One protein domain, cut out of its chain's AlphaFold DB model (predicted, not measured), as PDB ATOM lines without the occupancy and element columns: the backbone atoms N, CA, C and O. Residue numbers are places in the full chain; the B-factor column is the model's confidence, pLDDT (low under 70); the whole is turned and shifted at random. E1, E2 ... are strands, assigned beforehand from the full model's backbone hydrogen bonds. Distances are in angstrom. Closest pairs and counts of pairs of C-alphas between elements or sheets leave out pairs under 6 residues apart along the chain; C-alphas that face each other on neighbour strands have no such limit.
ATOM      1  N   MET A  15     149.753 168.539 138.457       89.38
ATOM      2  CA  MET A  15     149.389 168.035 139.769       89.38
ATOM      3  C   MET A  15     149.205 169.216 140.705       89.38
ATOM      4  O   MET A  15     150.112 170.026 140.877       89.38
ATOM      5  N   GLU A  16     148.040 169.292 141.330       92.31
ATOM      6  CA  GLU A  16     147.738 170.324 142.302       92.31
ATOM      7  C   GLU A  16     146.992 169.724 143.484       92.31
ATOM      8  O   GLU A  16     146.113 168.883 143.319       92.31
ATOM      9  N   LYS A  17     147.357 170.142 144.694       94.62
ATOM     10  CA  LYS A  17     146.765 169.636 145.927       94.62
ATOM     11  C   LYS A  17     146.556 170.773 146.910       94.62
ATOM     12  O   LYS A  17     147.505 171.452 147.293       94.62
ATOM     13  N   LEU A  18     145.320 170.917 147.358       95.31
ATOM     14  CA  LEU A  18     144.907 171.789 148.439       95.31
ATOM     15  C   LEU A  18     144.370 170.927 149.582       95.31
ATOM     16  O   LEU A  18     143.492 170.088 149.397       95.31
ATOM     17  N   CYS A  19     144.891 171.147 150.785       95.88
ATOM     18  CA  CYS A  19     144.344 170.572 152.007       95.88
ATOM     19  C   CYS A  19     144.127 171.699 153.008       95.88
ATOM     20  O   CYS A  19     145.067 172.420 153.338       95.88
ATOM     21  N   VAL A  20     142.898 171.846 153.492       96.44
ATOM     22  CA  VAL A  20     142.534 172.859 154.486       96.44
ATOM     23  C   VAL A  20     141.952 172.162 155.699       96.44
ATOM     24  O   VAL A  20     141.074 171.314 155.573       96.44
ATOM     25  N   GLN A  21     142.428 172.538 156.882       94.00
ATOM     26  CA  GLN A  21     141.939 172.011 158.146       94.00
ATOM     27  C   GLN A  21     141.550 173.155 159.075       94.00
ATOM     28  O   GLN A  21     142.341 174.065 159.320       94.00
ATOM     29  N   ASN A  22     140.340 173.084 159.626       92.69
ATOM     30  CA  ASN A  22     139.925 173.922 160.741       92.69
ATOM     31  C   ASN A  22     140.047 173.109 162.036       92.69
ATOM     32  O   ASN A  22     139.210 172.255 162.332       92.69
ATOM     33  N   TYR A  23     141.102 173.381 162.807       90.75
ATOM     34  CA  TYR A  23     141.406 172.667 164.049       90.75
ATOM     35  C   TYR A  23     140.372 172.888 165.157       90.75
ATOM     36  O   TYR A  23     140.183 172.000 165.981       90.75
ATOM     37  N   ALA A  24     139.677 174.031 165.169       87.00
ATOM     38  CA  ALA A  24     138.688 174.330 166.205       87.00
ATOM     39  C   ALA A  24     137.468 173.404 166.139       87.00
ATOM     40  O   ALA A  24     136.850 173.126 167.161       87.00
ATOM     41  N   ILE A  25     137.145 172.921 164.938       89.56
ATOM     42  CA  ILE A  25     135.983 172.062 164.678       89.56
ATOM     43  C   ILE A  25     136.380 170.683 164.139       89.56
ATOM     44  O   ILE A  25     135.516 169.908 163.755       89.56
ATOM     45  N   SER A  26     137.687 170.404 164.051       91.12
ATOM     46  CA  SER A  26     138.262 169.189 163.454       91.12
ATOM     47  C   SER A  26     137.647 168.788 162.107       91.12
ATOM     48  O   SER A  26     137.402 167.614 161.823       91.12
ATOM     49  N   ALA A  27     137.455 169.793 161.249       92.19
ATOM     50  CA  ALA A  27     137.014 169.636 159.869       92.19
ATOM     51  C   ALA A  27     138.204 169.727 158.914       92.19
ATOM     52  O   ALA A  27     139.052 170.613 159.054       92.19
ATOM     53  N   VAL A  28     138.248 168.840 157.924       95.50
ATOM     54  CA  VAL A  28     139.284 168.797 156.890       95.50
ATOM     55  C   VAL A  28     138.627 168.725 155.520       95.50
ATOM     56  O   VAL A  28     137.694 167.954 155.313       95.50
ATOM     57  N   LEU A  29     139.157 169.500 154.581       96.44
ATOM     58  CA  LEU A  29     138.844 169.476 153.161       96.44
ATOM     59  C   LEU A  29     140.122 169.155 152.387       96.44
ATOM     60  O   LEU A  29     141.183 169.712 152.666       96.44
ATOM     61  N   THR A  30     140.015 168.272 151.406       96.88
ATOM     62  CA  THR A  30     141.061 167.966 150.436       96.88
ATOM     63  C   THR A  30     140.497 168.132 149.035       96.88
ATOM     64  O   THR A  30     139.465 167.562 148.709       96.88
ATOM     65  N   GLU A  31     141.193 168.889 148.204       96.19
ATOM     66  CA  GLU A  31     140.949 169.007 146.773       96.19
ATOM     67  C   GLU A  31     142.272 168.700 146.070       96.19
ATOM     68  O   GLU A  31     143.295 169.325 146.353       96.19
ATOM     69  N   MET A  32     142.286 167.712 145.187       95.38
ATOM     70  CA  MET A  32     143.493 167.269 144.506       95.38
ATOM     71  C   MET A  32     143.192 166.942 143.049       95.38
ATOM     72  O   MET A  32     142.248 166.220 142.751       95.38
ATOM     73  N   TYR A  33     144.043 167.423 142.155       95.00
ATOM     74  CA  TYR A  33     144.039 167.114 140.733       95.00
ATOM     75  C   TYR A  33     145.379 166.482 140.384       95.00
ATOM     76  O   TYR A  33     146.432 166.994 140.761       95.00
ATOM     77  N   THR A  34     145.358 165.347 139.700       92.88
ATOM     78  CA  THR A  34     146.569 164.644 139.269       92.88
ATOM     79  C   THR A  34     146.402 164.182 137.837       92.88
ATOM     80  O   THR A  34     145.281 164.019 137.356       92.88
ATOM     81  N   HIS A  35     147.524 163.939 137.159       91.69
ATOM     82  CA  HIS A  35     147.513 163.481 135.773       91.69
ATOM     83  C   HIS A  35     146.665 164.387 134.860       91.69
ATOM     84  O   HIS A  35     146.084 163.901 133.893       91.69
ATOM     85  N   ALA A  36     146.558 165.679 135.190       87.12
ATOM     86  CA  ALA A  36     145.700 166.591 134.459       87.12
ATOM     87  C   ALA A  36     146.414 167.075 133.197       87.12
ATOM     88  O   ALA A  36     147.531 167.580 133.262       87.12
ATOM     89  N   GLU A  37     145.776 166.902 132.048       90.88
ATOM     90  CA  GLU A  37     146.199 167.476 130.766       90.88
ATOM     91  C   GLU A  37     145.689 168.914 130.636       90.88
ATOM     92  O   GLU A  37     146.356 169.779 130.073       90.88
ATOM     93  N   TYR A  38     144.524 169.177 131.229       90.19
ATOM     94  CA  TYR A  38     143.919 170.494 131.330       90.19
ATOM     95  C   TYR A  38     143.318 170.679 132.721       90.19
ATOM     96  O   TYR A  38     142.622 169.795 133.226       90.19
ATOM     97  N   LEU A  39     143.590 171.831 133.333       92.31
ATOM     98  CA  LEU A  39     143.053 172.220 134.630       92.31
ATOM     99  C   LEU A  39     142.803 173.729 134.634       92.31
ATOM    100  O   LEU A  39     143.743 174.523 134.628       92.31
ATOM    101  N   GLN A  40     141.534 174.121 134.681       94.19
ATOM    102  CA  GLN A  40     141.116 175.477 135.025       94.19
ATOM    103  C   GLN A  40     140.278 175.394 136.292       94.19
ATOM    104  O   GLN A  40     139.296 174.659 136.327       94.19
ATOM    105  N   LYS A  41     140.649 176.132 137.337       93.88
ATOM    106  CA  LYS A  41     139.926 176.087 138.606       93.88
ATOM    107  C   LYS A  41     139.899 177.425 139.324       93.88
ATOM    108  O   LYS A  41     140.808 178.244 139.190       93.88
ATOM    109  N   THR A  42     138.886 177.588 140.157       96.12
ATOM    110  CA  THR A  42     138.772 178.639 141.158       96.12
ATOM    111  C   THR A  42     138.242 178.010 142.436       96.12
ATOM    112  O   THR A  42     137.098 177.558 142.486       96.12
ATOM    113  N   THR A  43     139.086 177.998 143.461       95.31
ATOM    114  CA  THR A  43     138.744 177.469 144.778       95.31
ATOM    115  C   THR A  43     138.830 178.586 145.800       95.31
ATOM    116  O   THR A  43     139.871 179.229 145.934       95.31
ATOM    117  N   GLU A  44     137.758 178.784 146.559       95.44
ATOM    118  CA  GLU A  44     137.749 179.666 147.719       95.44
ATOM    119  C   GLU A  44     137.412 178.849 148.964       95.44
ATOM    120  O   GLU A  44     136.352 178.231 149.040       95.44
ATOM    121  N   VAL A  45     138.304 178.860 149.958       94.69
ATOM    122  CA  VAL A  45     138.055 178.216 151.252       94.69
ATOM    123  C   VAL A  45     138.105 179.263 152.353       94.69
ATOM    124  O   VAL A  45     139.108 179.953 152.532       94.69
ATOM    125  N   LYS A  46     137.019 179.368 153.116       92.06
ATOM    126  CA  LYS A  46     136.877 180.252 154.269       92.06
ATOM    127  C   LYS A  46     136.802 179.412 155.529       92.06
ATOM    128  O   LYS A  46     135.936 178.556 155.682       92.06
ATOM    129  N   THR A  47     137.700 179.689 156.463       91.06
ATOM    130  CA  THR A  47     137.619 179.137 157.813       91.06
ATOM    131  C   THR A  47     137.344 180.267 158.789       91.06
ATOM    132  O   THR A  47     137.884 181.366 158.652       91.06
ATOM    133  N   ARG A  48     136.469 180.023 159.764       86.44
ATOM    134  CA  ARG A  48     136.245 180.960 160.869       86.44
ATOM    135  C   ARG A  48     136.257 180.207 162.186       86.44
ATOM    136  O   ARG A  48     135.850 179.046 162.260       86.44
ATOM    137  N   LEU A  49     136.711 180.906 163.214       83.88
ATOM    138  CA  LEU A  49     136.587 180.506 164.604       83.88
ATOM    139  C   LEU A  49     135.610 181.470 165.266       83.88
ATOM    140  O   LEU A  49     135.809 182.684 165.224       83.88
ATOM    141  N   TYR A  50     134.581 180.923 165.894       76.50
ATOM    142  CA  TYR A  50     133.681 181.689 166.735       76.50
ATOM    143  C   TYR A  50     134.160 181.520 168.171       76.50
ATOM    144  O   TYR A  50     134.167 180.421 168.724       76.50
ATOM    145  N   LYS A  51     134.635 182.610 168.775       65.56
ATOM    146  CA  LYS A  51     134.961 182.590 170.200       65.56
ATOM    147  C   LYS A  51     133.660 182.560 170.983       65.56
ATOM    148  O   LYS A  51     132.814 183.428 170.784       65.56
ATOM    149  N   TYR A  52     133.547 181.631 171.922       61.66
ATOM    150  CA  TYR A  52     132.554 181.736 172.978       61.66
ATOM    151  C   TYR A  52     132.790 183.032 173.759       61.66
ATOM    152  O   TYR A  52     133.750 183.155 174.519       61.66
ATOM    153  N   SER A  53     131.943 184.029 173.530       54.47
ATOM    154  CA  SER A  53     131.906 185.234 174.345       54.47
ATOM    155  C   SER A  53     130.895 185.008 175.460       54.47
ATOM    156  O   SER A  53     129.722 185.324 175.298       54.47
ATOM    157  N   TYR A  54     131.348 184.491 176.602       55.69
ATOM    158  CA  TYR A  54     130.570 184.490 177.851       55.69
ATOM    159  C   TYR A  54     130.616 185.867 178.529       55.69
ATOM    160  O   TYR A  54     130.791 185.976 179.742       55.69
ATOM    161  N   LEU A  55     130.574 186.947 177.751       54.84
ATOM    162  CA  LEU A  55     130.553 188.276 178.339       54.84
ATOM    163  C   LEU A  55     129.158 188.484 178.926       54.84
ATOM    164  O   LEU A  55     128.173 188.448 178.194       54.84
ATOM    165  N   LEU A  56     129.094 188.675 180.246       59.66
ATOM    166  CA  LEU A  56     127.925 189.233 180.919       59.66
ATOM    167  C   LEU A  56     127.650 190.579 180.249       59.66
ATOM    168  O   LEU A  56     128.417 191.525 180.423       59.66
ATOM    169  N   THR A  57     126.634 190.635 179.393       61.22
ATOM    170  CA  THR A  57     126.422 191.804 178.534       61.22
ATOM    171  C   THR A  57     125.799 192.964 179.288       61.22
ATOM    172  O   THR A  57     126.017 194.094 178.878       61.22
ATOM    173  N   ASN A  58     125.107 192.707 180.402       64.56
ATOM    174  CA  ASN A  58     124.613 193.729 181.320       64.56
ATOM    175  C   ASN A  58     124.535 193.176 182.751       64.56
ATOM    176  O   ASN A  58     124.151 192.026 182.967       64.56
ATOM    177  N   PHE A  59     124.901 194.019 183.716       76.69
ATOM    178  CA  PHE A  59     124.714 193.797 185.148       76.69
ATOM    179  C   PHE A  59     123.845 194.930 185.678       76.69
ATOM    180  O   PHE A  59     124.222 196.099 185.560       76.69
ATOM    181  N   TYR A  60     122.694 194.594 186.251       75.88
ATOM    182  CA  TYR A  60     121.848 195.566 186.930       75.88
ATOM    183  C   TYR A  60     121.389 195.010 188.277       75.88
ATOM    184  O   TYR A  60     121.048 193.834 188.400       75.88
ATOM    185  N   ILE A  61     121.420 195.879 189.286       80.69
ATOM    186  CA  ILE A  61     120.947 195.591 190.638       80.69
ATOM    187  C   ILE A  61     119.561 196.210 190.744       80.69
ATOM    188  O   ILE A  61     119.433 197.426 190.584       80.69
ATOM    189  N   ASP A  62     118.545 195.395 191.021       76.94
ATOM    190  CA  ASP A  62     117.213 195.917 191.315       76.94
ATOM    191  C   ASP A  62     117.279 196.732 192.623       76.94
ATOM    192  O   ASP A  62     117.617 196.187 193.680       76.94
ATOM    193  N   PRO A  63     116.991 198.046 192.595       78.75
ATOM    194  CA  PRO A  63     117.108 198.903 193.768       78.75
ATOM    195  C   PRO A  63     116.051 198.608 194.845       78.75
ATOM    196  O   PRO A  63     116.175 199.124 195.954       78.75
ATOM    197  N   ILE A  64     115.014 197.819 194.538       81.81
ATOM    198  CA  ILE A  64     113.923 197.478 195.458       81.81
ATOM    199  C   ILE A  64     114.176 196.125 196.125       81.81
ATOM    200  O   ILE A  64     114.000 195.996 197.335       81.81
ATOM    201  N   THR A  65     114.590 195.122 195.351       84.38
ATOM    202  CA  THR A  65     114.788 193.751 195.850       84.38
ATOM    203  C   THR A  65     116.240 193.446 196.229       84.38
ATOM    204  O   THR A  65     116.486 192.462 196.920       84.38
ATOM    205  N   LEU A  66     117.199 194.300 195.836       83.94
ATOM    206  CA  LEU A  66     118.650 194.076 195.961       83.94
ATOM    207  C   LEU A  66     119.127 192.780 195.285       83.94
ATOM    208  O   LEU A  66     120.236 192.307 195.547       83.94
ATOM    209  N   GLU A  67     118.307 192.213 194.402       80.38
ATOM    210  CA  GLU A  67     118.654 191.028 193.640       80.38
ATOM    211  C   GLU A  67     119.522 191.398 192.439       80.38
ATOM    212  O   GLU A  67     119.404 192.464 191.822       80.38
ATOM    213  N   ILE A  68     120.442 190.490 192.130       75.62
ATOM    214  CA  ILE A  68     121.372 190.652 191.028       75.62
ATOM    215  C   ILE A  68     120.780 189.982 189.791       75.62
ATOM    216  O   ILE A  68     120.649 188.758 189.755       75.62
ATOM    217  N   HIS A  69     120.506 190.774 188.754       70.75
ATOM    218  CA  HIS A  69     120.120 190.258 187.445       70.75
ATOM    219  C   HIS A  69     121.322 190.220 186.499       70.75
ATOM    220  O   HIS A  69     122.003 191.226 186.272       70.75
ATOM    221  N   TYR A  70     121.561 189.038 185.933       69.44
ATOM    222  CA  TYR A  70     122.556 188.808 184.893       69.44
ATOM    223  C   TYR A  70     121.851 188.423 183.593       69.44
ATOM    224  O   TYR A  70     121.224 187.365 183.522       69.44
ATOM    225  N   ASP A  71     122.006 189.240 182.551       64.38
ATOM    226  CA  ASP A  71     121.601 188.852 181.200       64.38
ATOM    227  C   ASP A  71     122.674 187.930 180.611       64.38
ATOM    228  O   ASP A  71     123.765 188.366 180.224       64.38
ATOM    229  N   PHE A  72     122.378 186.631 180.571       56.94
ATOM    230  CA  PHE A  72     123.233 185.646 179.922       56.94
ATOM    231  C   PHE A  72     122.976 185.683 178.415       56.94
ATOM    232  O   PHE A  72     121.964 185.171 177.936       56.94
ATOM    233  N   ASN A  73     123.886 186.290 177.651       57.31
ATOM    234  CA  ASN A  73     123.861 186.136 176.202       57.31
ATOM    235  C   ASN A  73     124.147 184.653 175.897       57.31
ATOM    236  O   ASN A  73     125.201 184.163 176.325       57.31
ATOM    237  N   PRO A  74     123.235 183.905 175.240       54.56
ATOM    238  CA  PRO A  74     123.491 182.508 174.936       54.56
ATOM    239  C   PRO A  74     124.819 182.395 174.181       54.56
ATOM    240  O   PRO A  74     125.095 183.220 173.302       54.56
ATOM    241  N   PRO A  75     125.668 181.405 174.520       57.03
ATOM    242  CA  PRO A  75     126.906 181.191 173.798       57.03
ATOM    243  C   PRO A  75     126.580 181.100 172.310       57.03
ATOM    244  O   PRO A  75     125.587 180.469 171.936       57.03
ATOM    245  N   LEU A  76     127.419 181.731 171.477       60.12
ATOM    246  CA  LEU A  76     127.428 181.485 170.037       60.12
ATOM    247  C   LEU A  76     127.240 179.981 169.848       60.12
ATOM    248  O   LEU A  76     128.015 179.194 170.394       60.12
ATOM    249  N   CYS A  77     126.171 179.591 169.146       69.12
ATOM    250  CA  CYS A  77     125.779 178.187 169.028       69.12
ATOM    251  C   CYS A  77     126.876 177.335 168.392       69.12
ATOM    252  O   CYS A  77     126.795 176.119 168.469       69.12
ATOM    253  N   CYS A  78     127.908 177.984 167.848       74.75
ATOM    254  CA  CYS A  78     128.963 177.400 167.071       74.75
ATOM    255  C   CYS A  78     130.353 177.797 167.516       74.75
ATOM    256  O   CYS A  78     130.607 178.914 167.958       74.75
ATOM    257  N   THR A  79     131.265 176.867 167.284       81.06
ATOM    258  CA  THR A  79     132.699 176.971 167.573       81.06
ATOM    259  C   THR A  79     133.500 177.429 166.360       81.06
ATOM    260  O   THR A  79     134.534 178.079 166.491       81.06
ATOM    261  N   GLY A  80     133.014 177.161 165.150       86.44
ATOM    262  CA  GLY A  80     133.675 177.563 163.916       86.44
ATOM    263  C   GLY A  80     132.973 177.029 162.676       86.44
ATOM    264  O   GLY A  80     131.983 176.302 162.769       86.44
ATOM    265  N   VAL A  81     133.512 177.396 161.515       88.44
ATOM    266  CA  VAL A  81     133.050 176.915 160.209       88.44
ATOM    267  C   VAL A  81     134.219 176.663 159.263       88.44
ATOM    268  O   VAL A  81     135.247 177.348 159.336       88.44
ATOM    269  N   LEU A  82     134.062 175.685 158.378       92.06
ATOM    270  CA  LEU A  82     134.854 175.510 157.164       92.06
ATOM    271  C   LEU A  82     133.893 175.516 155.972       92.06
ATOM    272  O   LEU A  82     133.087 174.603 155.822       92.06
ATOM    273  N   GLU A  83     133.982 176.555 155.150       91.81
ATOM    274  CA  GLU A  83     133.233 176.740 153.906       91.81
ATOM    275  C   GLU A  83     134.202 176.627 152.732       91.81
ATOM    276  O   GLU A  83     135.247 177.275 152.735       91.81
ATOM    277  N   ALA A  84     133.865 175.836 151.723       94.00
ATOM    278  CA  ALA A  84     134.633 175.716 150.495       94.00
ATOM    279  C   ALA A  84     133.703 175.816 149.288       94.00
ATOM    280  O   ALA A  84     132.709 175.095 149.206       94.00
ATOM    281  N   ASN A  85     134.049 176.699 148.358       94.56
ATOM    282  CA  ASN A  85     133.446 176.793 147.040       94.56
ATOM    283  C   ASN A  85     134.483 176.340 146.008       94.56
ATOM    284  O   ASN A  85     135.561 176.932 145.911       94.56
ATOM    285  N   LEU A  86     134.164 175.264 145.296       94.81
ATOM    286  CA  LEU A  86     135.010 174.626 144.299       94.81
ATOM    287  C   LEU A  86     134.330 174.766 142.938       94.81
ATOM    288  O   LEU A  86     133.214 174.281 142.756       94.81
ATOM    289  N   ASN A  87     135.016 175.389 141.987       95.75
ATOM    290  CA  ASN A  87     134.637 175.360 140.580       95.75
ATOM    291  C   ASN A  87     135.866 174.964 139.758       95.75
ATOM    292  O   ASN A  87     136.888 175.654 139.809       95.75
ATOM    293  N   SER A  88     135.798 173.842 139.044       94.06
ATOM    294  CA  SER A  88     136.905 173.363 138.221       94.06
ATOM    295  C   SER A  88     136.449 172.658 136.949       94.06
ATOM    296  O   SER A  88     135.422 171.988 136.906       94.06
ATOM    297  N   ASN A  89     137.247 172.800 135.895       95.38
ATOM    298  CA  ASN A  89     137.139 172.063 134.647       95.38
ATOM    299  C   ASN A  89     138.446 171.301 134.428       95.38
ATOM    300  O   ASN A  89     139.529 171.900 134.412       95.38
ATOM    301  N   VAL A  90     138.340 169.978 134.317       93.75
ATOM    302  CA  VAL A  90     139.478 169.065 134.395       93.75
ATOM    303  C   VAL A  90     139.407 168.028 133.283       93.75
ATOM    304  O   VAL A  90     138.374 167.401 133.049       93.75
ATOM    305  N   ILE A  91     140.554 167.804 132.647       94.31
ATOM    306  CA  ILE A  91     140.837 166.609 131.849       94.31
ATOM    307  C   ILE A  91     141.932 165.857 132.592       94.31
ATOM    308  O   ILE A  91     143.090 166.265 132.550       94.31
ATOM    309  N   GLY A  92     141.572 164.811 133.332       93.25
ATOM    310  CA  GLY A  92     142.514 164.093 134.188       93.25
ATOM    311  C   GLY A  92     141.845 163.361 135.342       93.25
ATOM    312  O   GLY A  92     140.751 162.818 135.197       93.25
ATOM    313  N   VAL A  93     142.524 163.328 136.489       94.75
ATOM    314  CA  VAL A  93     142.046 162.688 137.719       94.75
ATOM    315  C   VAL A  93     141.812 163.750 138.786       94.75
ATOM    316  O   VAL A  93     142.714 164.535 139.077       94.75
ATOM    317  N   ALA A  94     140.636 163.750 139.404       95.38
ATOM    318  CA  ALA A  94     140.318 164.590 140.551       95.38
ATOM    319  C   ALA A  94     139.966 163.737 141.770       95.38
ATOM    320  O   ALA A  94     139.372 162.669 141.650       95.38
ATOM    321  N   HIS A  95     140.322 164.252 142.938       96.12
ATOM    322  CA  HIS A  95     139.962 163.733 144.245       96.12
ATOM    323  C   HIS A  95     139.497 164.903 145.104       96.12
ATOM    324  O   HIS A  95     140.278 165.805 145.420       96.12
ATOM    325  N   ILE A  96     138.228 164.889 145.495       96.31
ATOM    326  CA  ILE A  96     137.657 165.878 146.405       96.31
ATOM    327  C   ILE A  96     137.088 165.138 147.598       96.31
ATOM    328  O   ILE A  96     136.173 164.329 147.477       96.31
ATOM    329  N   GLY A  97     137.619 165.441 148.772       96.31
ATOM    330  CA  GLY A  97     137.232 164.804 150.013       96.31
ATOM    331  C   GLY A  97     137.003 165.814 151.119       96.31
ATOM    332  O   GLY A  97     137.654 166.855 151.186       96.31
ATOM    333  N   TRP A  98     136.106 165.486 152.034       95.62
ATOM    334  CA  TRP A  98     136.020 166.168 153.313       95.62
ATOM    335  C   TRP A  98     135.746 165.172 154.427       95.62
ATOM    336  O   TRP A  98     135.179 164.101 154.208       95.62
ATOM    337  N   ILE A  99     136.166 165.527 155.635       94.56
ATOM    338  CA  ILE A  99     135.909 164.751 156.841       94.56
ATOM    339  C   ILE A  99     135.707 165.688 158.027       94.56
ATOM    340  O   ILE A  99     136.396 166.698 158.160       94.56
ATOM    341  N   SER A 100     134.751 165.345 158.881       91.75
ATOM    342  CA  SER A 100     134.454 166.033 160.133       91.75
ATOM    343  C   SER A 100     134.577 165.058 161.295       91.75
ATOM    344  O   SER A 100     134.102 163.918 161.222       91.75
ATOM    345  N   ARG A 101     135.246 165.494 162.361       91.62
ATOM    346  CA  ARG A 101     135.511 164.694 163.556       91.62
ATOM    347  C   ARG A 101     135.300 165.522 164.812       91.62
ATOM    348  O   ARG A 101     135.345 166.745 164.768       91.62
ATOM    349  N   ASP A 102     135.136 164.843 165.936       89.19
ATOM    350  CA  ASP A 102     135.183 165.485 167.238       89.19
ATOM    351  C   ASP A 102     136.586 166.056 167.493       89.19
ATOM    352  O   ASP A 102     137.568 165.316 167.369       89.19
ATOM    353  N   PRO A 103     136.735 167.348 167.832       87.50
ATOM    354  CA  PRO A 103     138.026 167.897 168.225       87.50
ATOM    355  C   PRO A 103     138.589 167.294 169.512       87.50
ATOM    356  O   PRO A 103     139.803 167.335 169.707       87.50
ATOM    357  N   ILE A 104     137.753 166.705 170.364       88.75
ATOM    358  CA  ILE A 104     138.170 166.085 171.616       88.75
ATOM    359  C   ILE A 104     138.278 164.563 171.414       88.75
ATOM    360  O   ILE A 104     137.365 163.938 170.871       88.75
ATOM    361  N   PRO A 105     139.394 163.934 171.823       88.75
ATOM    362  CA  PRO A 105     139.521 162.485 171.763       88.75
ATOM    363  C   PRO A 105     138.602 161.813 172.789       88.75
ATOM    364  O   PRO A 105     138.545 162.221 173.949       88.75
ATOM    365  N   ASP A 106     137.934 160.734 172.385       89.19
ATOM    366  CA  ASP A 106     137.037 159.985 173.263       89.19
ATOM    367  C   ASP A 106     137.778 158.827 173.953       89.19
ATOM    368  O   ASP A 106     138.454 157.999 173.328       89.19
ATOM    369  N   SER A 107     137.622 158.749 175.275       89.81
ATOM    370  CA  SER A 107     138.104 157.641 176.102       89.81
ATOM    371  C   SER A 107     137.498 156.289 175.700       89.81
ATOM    372  O   SER A 107     138.208 155.281 175.715       89.81
ATOM    373  N   GLN A 108     136.238 156.258 175.246       90.56
ATOM    374  CA  GLN A 108     135.587 155.041 174.748       90.56
ATOM    375  C   GLN A 108     136.196 154.567 173.423       90.56
ATOM    376  O   GLN A 108     136.219 153.371 173.131       90.56
ATOM    377  N   LEU A 109     136.784 155.490 172.658       90.25
ATOM    378  CA  LEU A 109     137.481 155.210 171.405       90.25
ATOM    379  C   LEU A 109     138.997 155.056 171.589       90.25
ATOM    380  O   LEU A 109     139.752 155.164 170.620       90.25
ATOM    381  N   LYS A 110     139.463 154.775 172.816       92.19
ATOM    382  CA  LYS A 110     140.890 154.599 173.148       92.19
ATOM    383  C   LYS A 110     141.735 155.826 172.768       92.19
ATOM    384  O   LYS A 110     142.849 155.681 172.269       92.19
ATOM    385  N   GLY A 111     141.185 157.026 172.960       89.12
ATOM    386  CA  GLY A 111     141.842 158.293 172.631       89.12
ATOM    387  C   GLY A 111     141.756 158.687 171.153       89.12
ATOM    388  O   GLY A 111     142.465 159.595 170.728       89.12
ATOM    389  N   ARG A 112     140.922 158.014 170.348       88.50
ATOM    390  CA  ARG A 112     140.635 158.432 168.968       88.50
ATOM    391  C   ARG A 112     139.529 159.485 168.942       88.50
ATOM    392  O   ARG A 112     138.659 159.517 169.806       88.50
ATOM    393  N   HIS A 113     139.554 160.311 167.906       90.81
ATOM    394  CA  HIS A 113     138.499 161.275 167.612       90.81
ATOM    395  C   HIS A 113     137.314 160.563 166.950       90.81
ATOM    396  O   HIS A 113     137.520 159.780 166.016       90.81
ATOM    397  N   ALA A 114     136.092 160.829 167.414       90.25
ATOM    398  CA  ALA A 114     134.884 160.302 166.785       90.25
ATOM    399  C   ALA A 114     134.688 160.941 165.399       90.25
ATOM    400  O   ALA A 114     134.877 162.143 165.244       90.25
ATOM    401  N   GLU A 115     134.338 160.158 164.378       90.69
ATOM    402  CA  GLU A 115     134.048 160.664 163.028       90.69
ATOM    403  C   GLU A 115     132.548 160.935 162.898       90.69
ATOM    404  O   GLU A 115     131.743 160.032 163.111       90.69
ATOM    405  N   TYR A 116     132.178 162.167 162.544       88.06
ATOM    406  CA  TYR A 116     130.776 162.559 162.364       88.06
ATOM    407  C   TYR A 116     130.310 162.416 160.917       88.06
ATOM    408  O   TYR A 116     129.137 162.156 160.662       88.06
ATOM    409  N   GLY A 117     131.220 162.570 159.959       89.81
ATOM    410  CA  GLY A 117     130.891 162.400 158.555       89.81
ATOM    411  C   GLY A 117     132.100 162.559 157.655       89.81
ATOM    412  O   GLY A 117     133.078 163.222 158.007       89.81
ATOM    413  N   ARG A 118     132.005 161.959 156.472       93.00
ATOM    414  CA  ARG A 118     132.962 162.132 155.389       93.00
ATOM    415  C   ARG A 118     132.277 161.968 154.044       93.00
ATOM    416  O   ARG A 118     131.308 161.221 153.930       93.00
ATOM    417  N   SER A 119     132.841 162.592 153.024       94.31
ATOM    418  CA  SER A 119     132.552 162.255 151.633       94.31
ATOM    419  C   SER A 119     133.843 162.300 150.838       94.31
ATOM    420  O   SER A 119     134.715 163.120 151.125       94.31
ATOM    421  N   VAL A 120     133.962 161.401 149.867       95.81
ATOM    422  CA  VAL A 120     135.088 161.329 148.940       95.81
ATOM    423  C   VAL A 120     134.525 161.102 147.549       95.81
ATOM    424  O   VAL A 120     133.728 160.192 147.339       95.81
ATOM    425  N   GLU A 121     134.957 161.937 146.618       94.88
ATOM    426  CA  GLU A 121     134.620 161.868 145.205       94.88
ATOM    427  C   GLU A 121     135.914 161.739 144.408       94.88
ATOM    428  O   GLU A 121     136.736 162.658 144.385       94.88
ATOM    429  N   ASP A 122     136.071 160.581 143.773       95.94
ATOM    430  CA  ASP A 122     137.172 160.263 142.870       95.94
ATOM    431  C   ASP A 122     136.637 160.234 141.437       95.94
ATOM    432  O   ASP A 122     135.702 159.494 141.122       95.94
ATOM    433  N   LEU A 123     137.219 161.056 140.567       93.94
ATOM    434  CA  LEU A 123     136.761 161.267 139.196       93.94
ATOM    435  C   LEU A 123     137.936 161.097 138.237       93.94
ATOM    436  O   LEU A 123     139.033 161.592 138.491       93.94
ATOM    437  N   THR A 124     137.704 160.426 137.111       94.38
ATOM    438  CA  THR A 124     138.700 160.261 136.046       94.38
ATOM    439  C   THR A 124     138.059 160.498 134.687       94.38
ATOM    440  O   THR A 124     137.040 159.880 134.382       94.38
ATOM    441  N   GLY A 125     138.663 161.340 133.854       93.62
ATOM    442  CA  GLY A 125     138.177 161.638 132.509       93.62
ATOM    443  C   GLY A 125     138.041 163.137 132.271       93.62
ATOM    444  O   GLY A 125     138.874 163.914 132.730       93.62
ATOM    445  N   VAL A 126     137.000 163.524 131.533       95.19
ATOM    446  CA  VAL A 126     136.675 164.921 131.219       95.19
ATOM    447  C   VAL A 126     135.424 165.301 131.996       95.19
ATOM    448  O   VAL A 126     134.364 164.720 131.767       95.19
ATOM    449  N   PHE A 127     135.544 166.242 132.927       94.38
ATOM    450  CA  PHE A 127     134.435 166.643 133.787       94.38
ATOM    451  C   PHE A 127     134.599 168.077 134.295       94.38
ATOM    452  O   PHE A 127     135.704 168.612 134.402       94.38
ATOM    453  N   SER A 128     133.469 168.673 134.656       94.12
ATOM    454  CA  SER A 128     133.388 169.924 135.401       94.12
ATOM    455  C   SER A 128     132.839 169.648 136.795       94.12
ATOM    456  O   SER A 128     131.879 168.890 136.939       94.12
ATOM    457  N   ILE A 129     133.426 170.267 137.811       93.19
ATOM    458  CA  ILE A 129     132.988 170.176 139.200       93.19
ATOM    459  C   ILE A 129     132.524 171.551 139.648       93.19
ATOM    460  O   ILE A 129     133.277 172.518 139.579       93.19
ATOM    461  N   GLU A 130     131.312 171.602 140.184       93.88
ATOM    462  CA  GLU A 130     130.796 172.736 140.941       93.88
ATOM    463  C   GLU A 130     130.314 172.209 142.284       93.88
ATOM    464  O   GLU A 130     129.428 171.355 142.350       93.88
ATOM    465  N   LYS A 131     130.947 172.656 143.371       91.44
ATOM    466  CA  LYS A 131     130.673 172.107 144.694       91.44
ATOM    467  C   LYS A 131     130.785 173.154 145.784       91.44
ATOM    468  O   LYS A 131     131.786 173.856 145.898       91.44
ATOM    469  N   PHE A 132     129.783 173.170 146.653       92.81
ATOM    470  CA  PHE A 132     129.813 173.903 147.909       92.81
ATOM    471  C   PHE A 132     129.854 172.918 149.081       92.81
ATOM    472  O   PHE A 132     129.023 172.014 149.171       92.81
ATOM    473  N   ILE A 133     130.831 173.080 149.971       91.00
ATOM    474  CA  ILE A 133     130.991 172.276 151.186       91.00
ATOM    475  C   ILE A 133     130.971 173.220 152.381       91.00
ATOM    476  O   ILE A 133     131.744 174.173 152.426       91.00
ATOM    477  N   GLN A 134     130.129 172.930 153.369       89.12
ATOM    478  CA  GLN A 134     130.036 173.709 154.599       89.12
ATOM    479  C   GLN A 134     129.985 172.779 155.809       89.12
ATOM    480  O   GLN A 134     129.096 171.938 155.928       89.12
ATOM    481  N   LEU A 135     130.961 172.934 156.701       89.12
ATOM    482  CA  LEU A 135     131.119 172.141 157.915       89.12
ATOM    483  C   LEU A 135     131.075 173.067 159.128       89.12
ATOM    484  O   LEU A 135     131.890 173.984 159.238       89.12
ATOM    485  N   TRP A 136     130.139 172.810 160.040       85.75
ATOM    486  CA  TRP A 136     129.942 173.577 161.269       85.75
ATOM    487  C   TRP A 136     130.461 172.813 162.482       85.75
ATOM    488  O   TRP A 136     130.353 171.588 162.545       85.75
ATOM    489  N   GLY A 137     130.993 173.537 163.465       79.06
ATOM    490  CA  GLY A 137     131.330 172.955 164.760       79.06
ATOM    491  C   GLY A 137     130.286 173.288 165.813       79.06
ATOM    492  O   GLY A 137     130.198 174.450 166.203       79.06
ATOM    493  N   ASN A 138     129.613 172.255 166.331       72.38
ATOM    494  CA  ASN A 138     128.529 172.322 167.319       72.38
ATOM    495  C   ASN A 138     127.304 173.107 166.788       72.38
ATOM    496  O   ASN A 138     127.388 174.308 166.609       72.38
TER     497      ASN A 138
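Overview. This is residues 15 to 138 of the 152 residues of an uncharacterized protein of uncultured archaeon (UniProt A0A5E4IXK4). A four-stranded sheet is folded back on itself, its long strands E2, E5 and E6 doubling over to make two leaves joined at one end, with E1 at the edge of one leaf. A thin arm, residues 50 to 79, reaches away from the leaves' other end and holds the small hairpin E3 and E4; its tip, residues 62 to 67, stands free. The 124 printed residues hold six named strands, E1 to E6, and no named helix: all strand, with antiparallel sheets E1 E2 E5 E6 and E3 E4. The whole is extended, with a radius of gyration of the C-alphas of 21.5 A and spans of 78 by 36 by 16 A.

Along the chain. E5, residues 80 to 106, is the longest strand, yet its ends are 20.2 A apart: it runs from C-alpha 80 at (133.675, 177.563, 163.916) to C-alpha 91 at (140.837, 166.609, 131.849) and returns to C-alpha 106 at (137.037, 159.985, 173.263). E6, residues 112 to 137, spans 17.8 A, E2, residues 27 to 49, 11.9 A, and E1, residues 15 to 22, 23.7 A. E3 is residues 59 to 61 and E4 residues 68 to 70.

Arrangement. E2 bends by 169 degrees at residue 39. Inner strands E2 and E5 are antiparallel, with N 30 and O 97 at 2.8 A and N 44 and O 85 at 2.9 A. Hairpin E5 and E6 has N 94 and O 123 at 2.8 A; hairpin E1 and E2 has N 18 and O 31 at 2.8 A. E1 and E6, the edge strands, are apart. The closest C-alphas of E1 and E5, Asn 22 and Leu 82, are 6.4 A apart. In hairpin E3 and E4, N 69 and O 60 are 3.1 A apart.

Size, cuts and confidence. The C-alphas farthest apart, Glu 37 and Ile 64, are 78.3 A apart. The printed part has no cut and no long link. Residues 51 to 58 and 70 to 77 have pLDDT under 70.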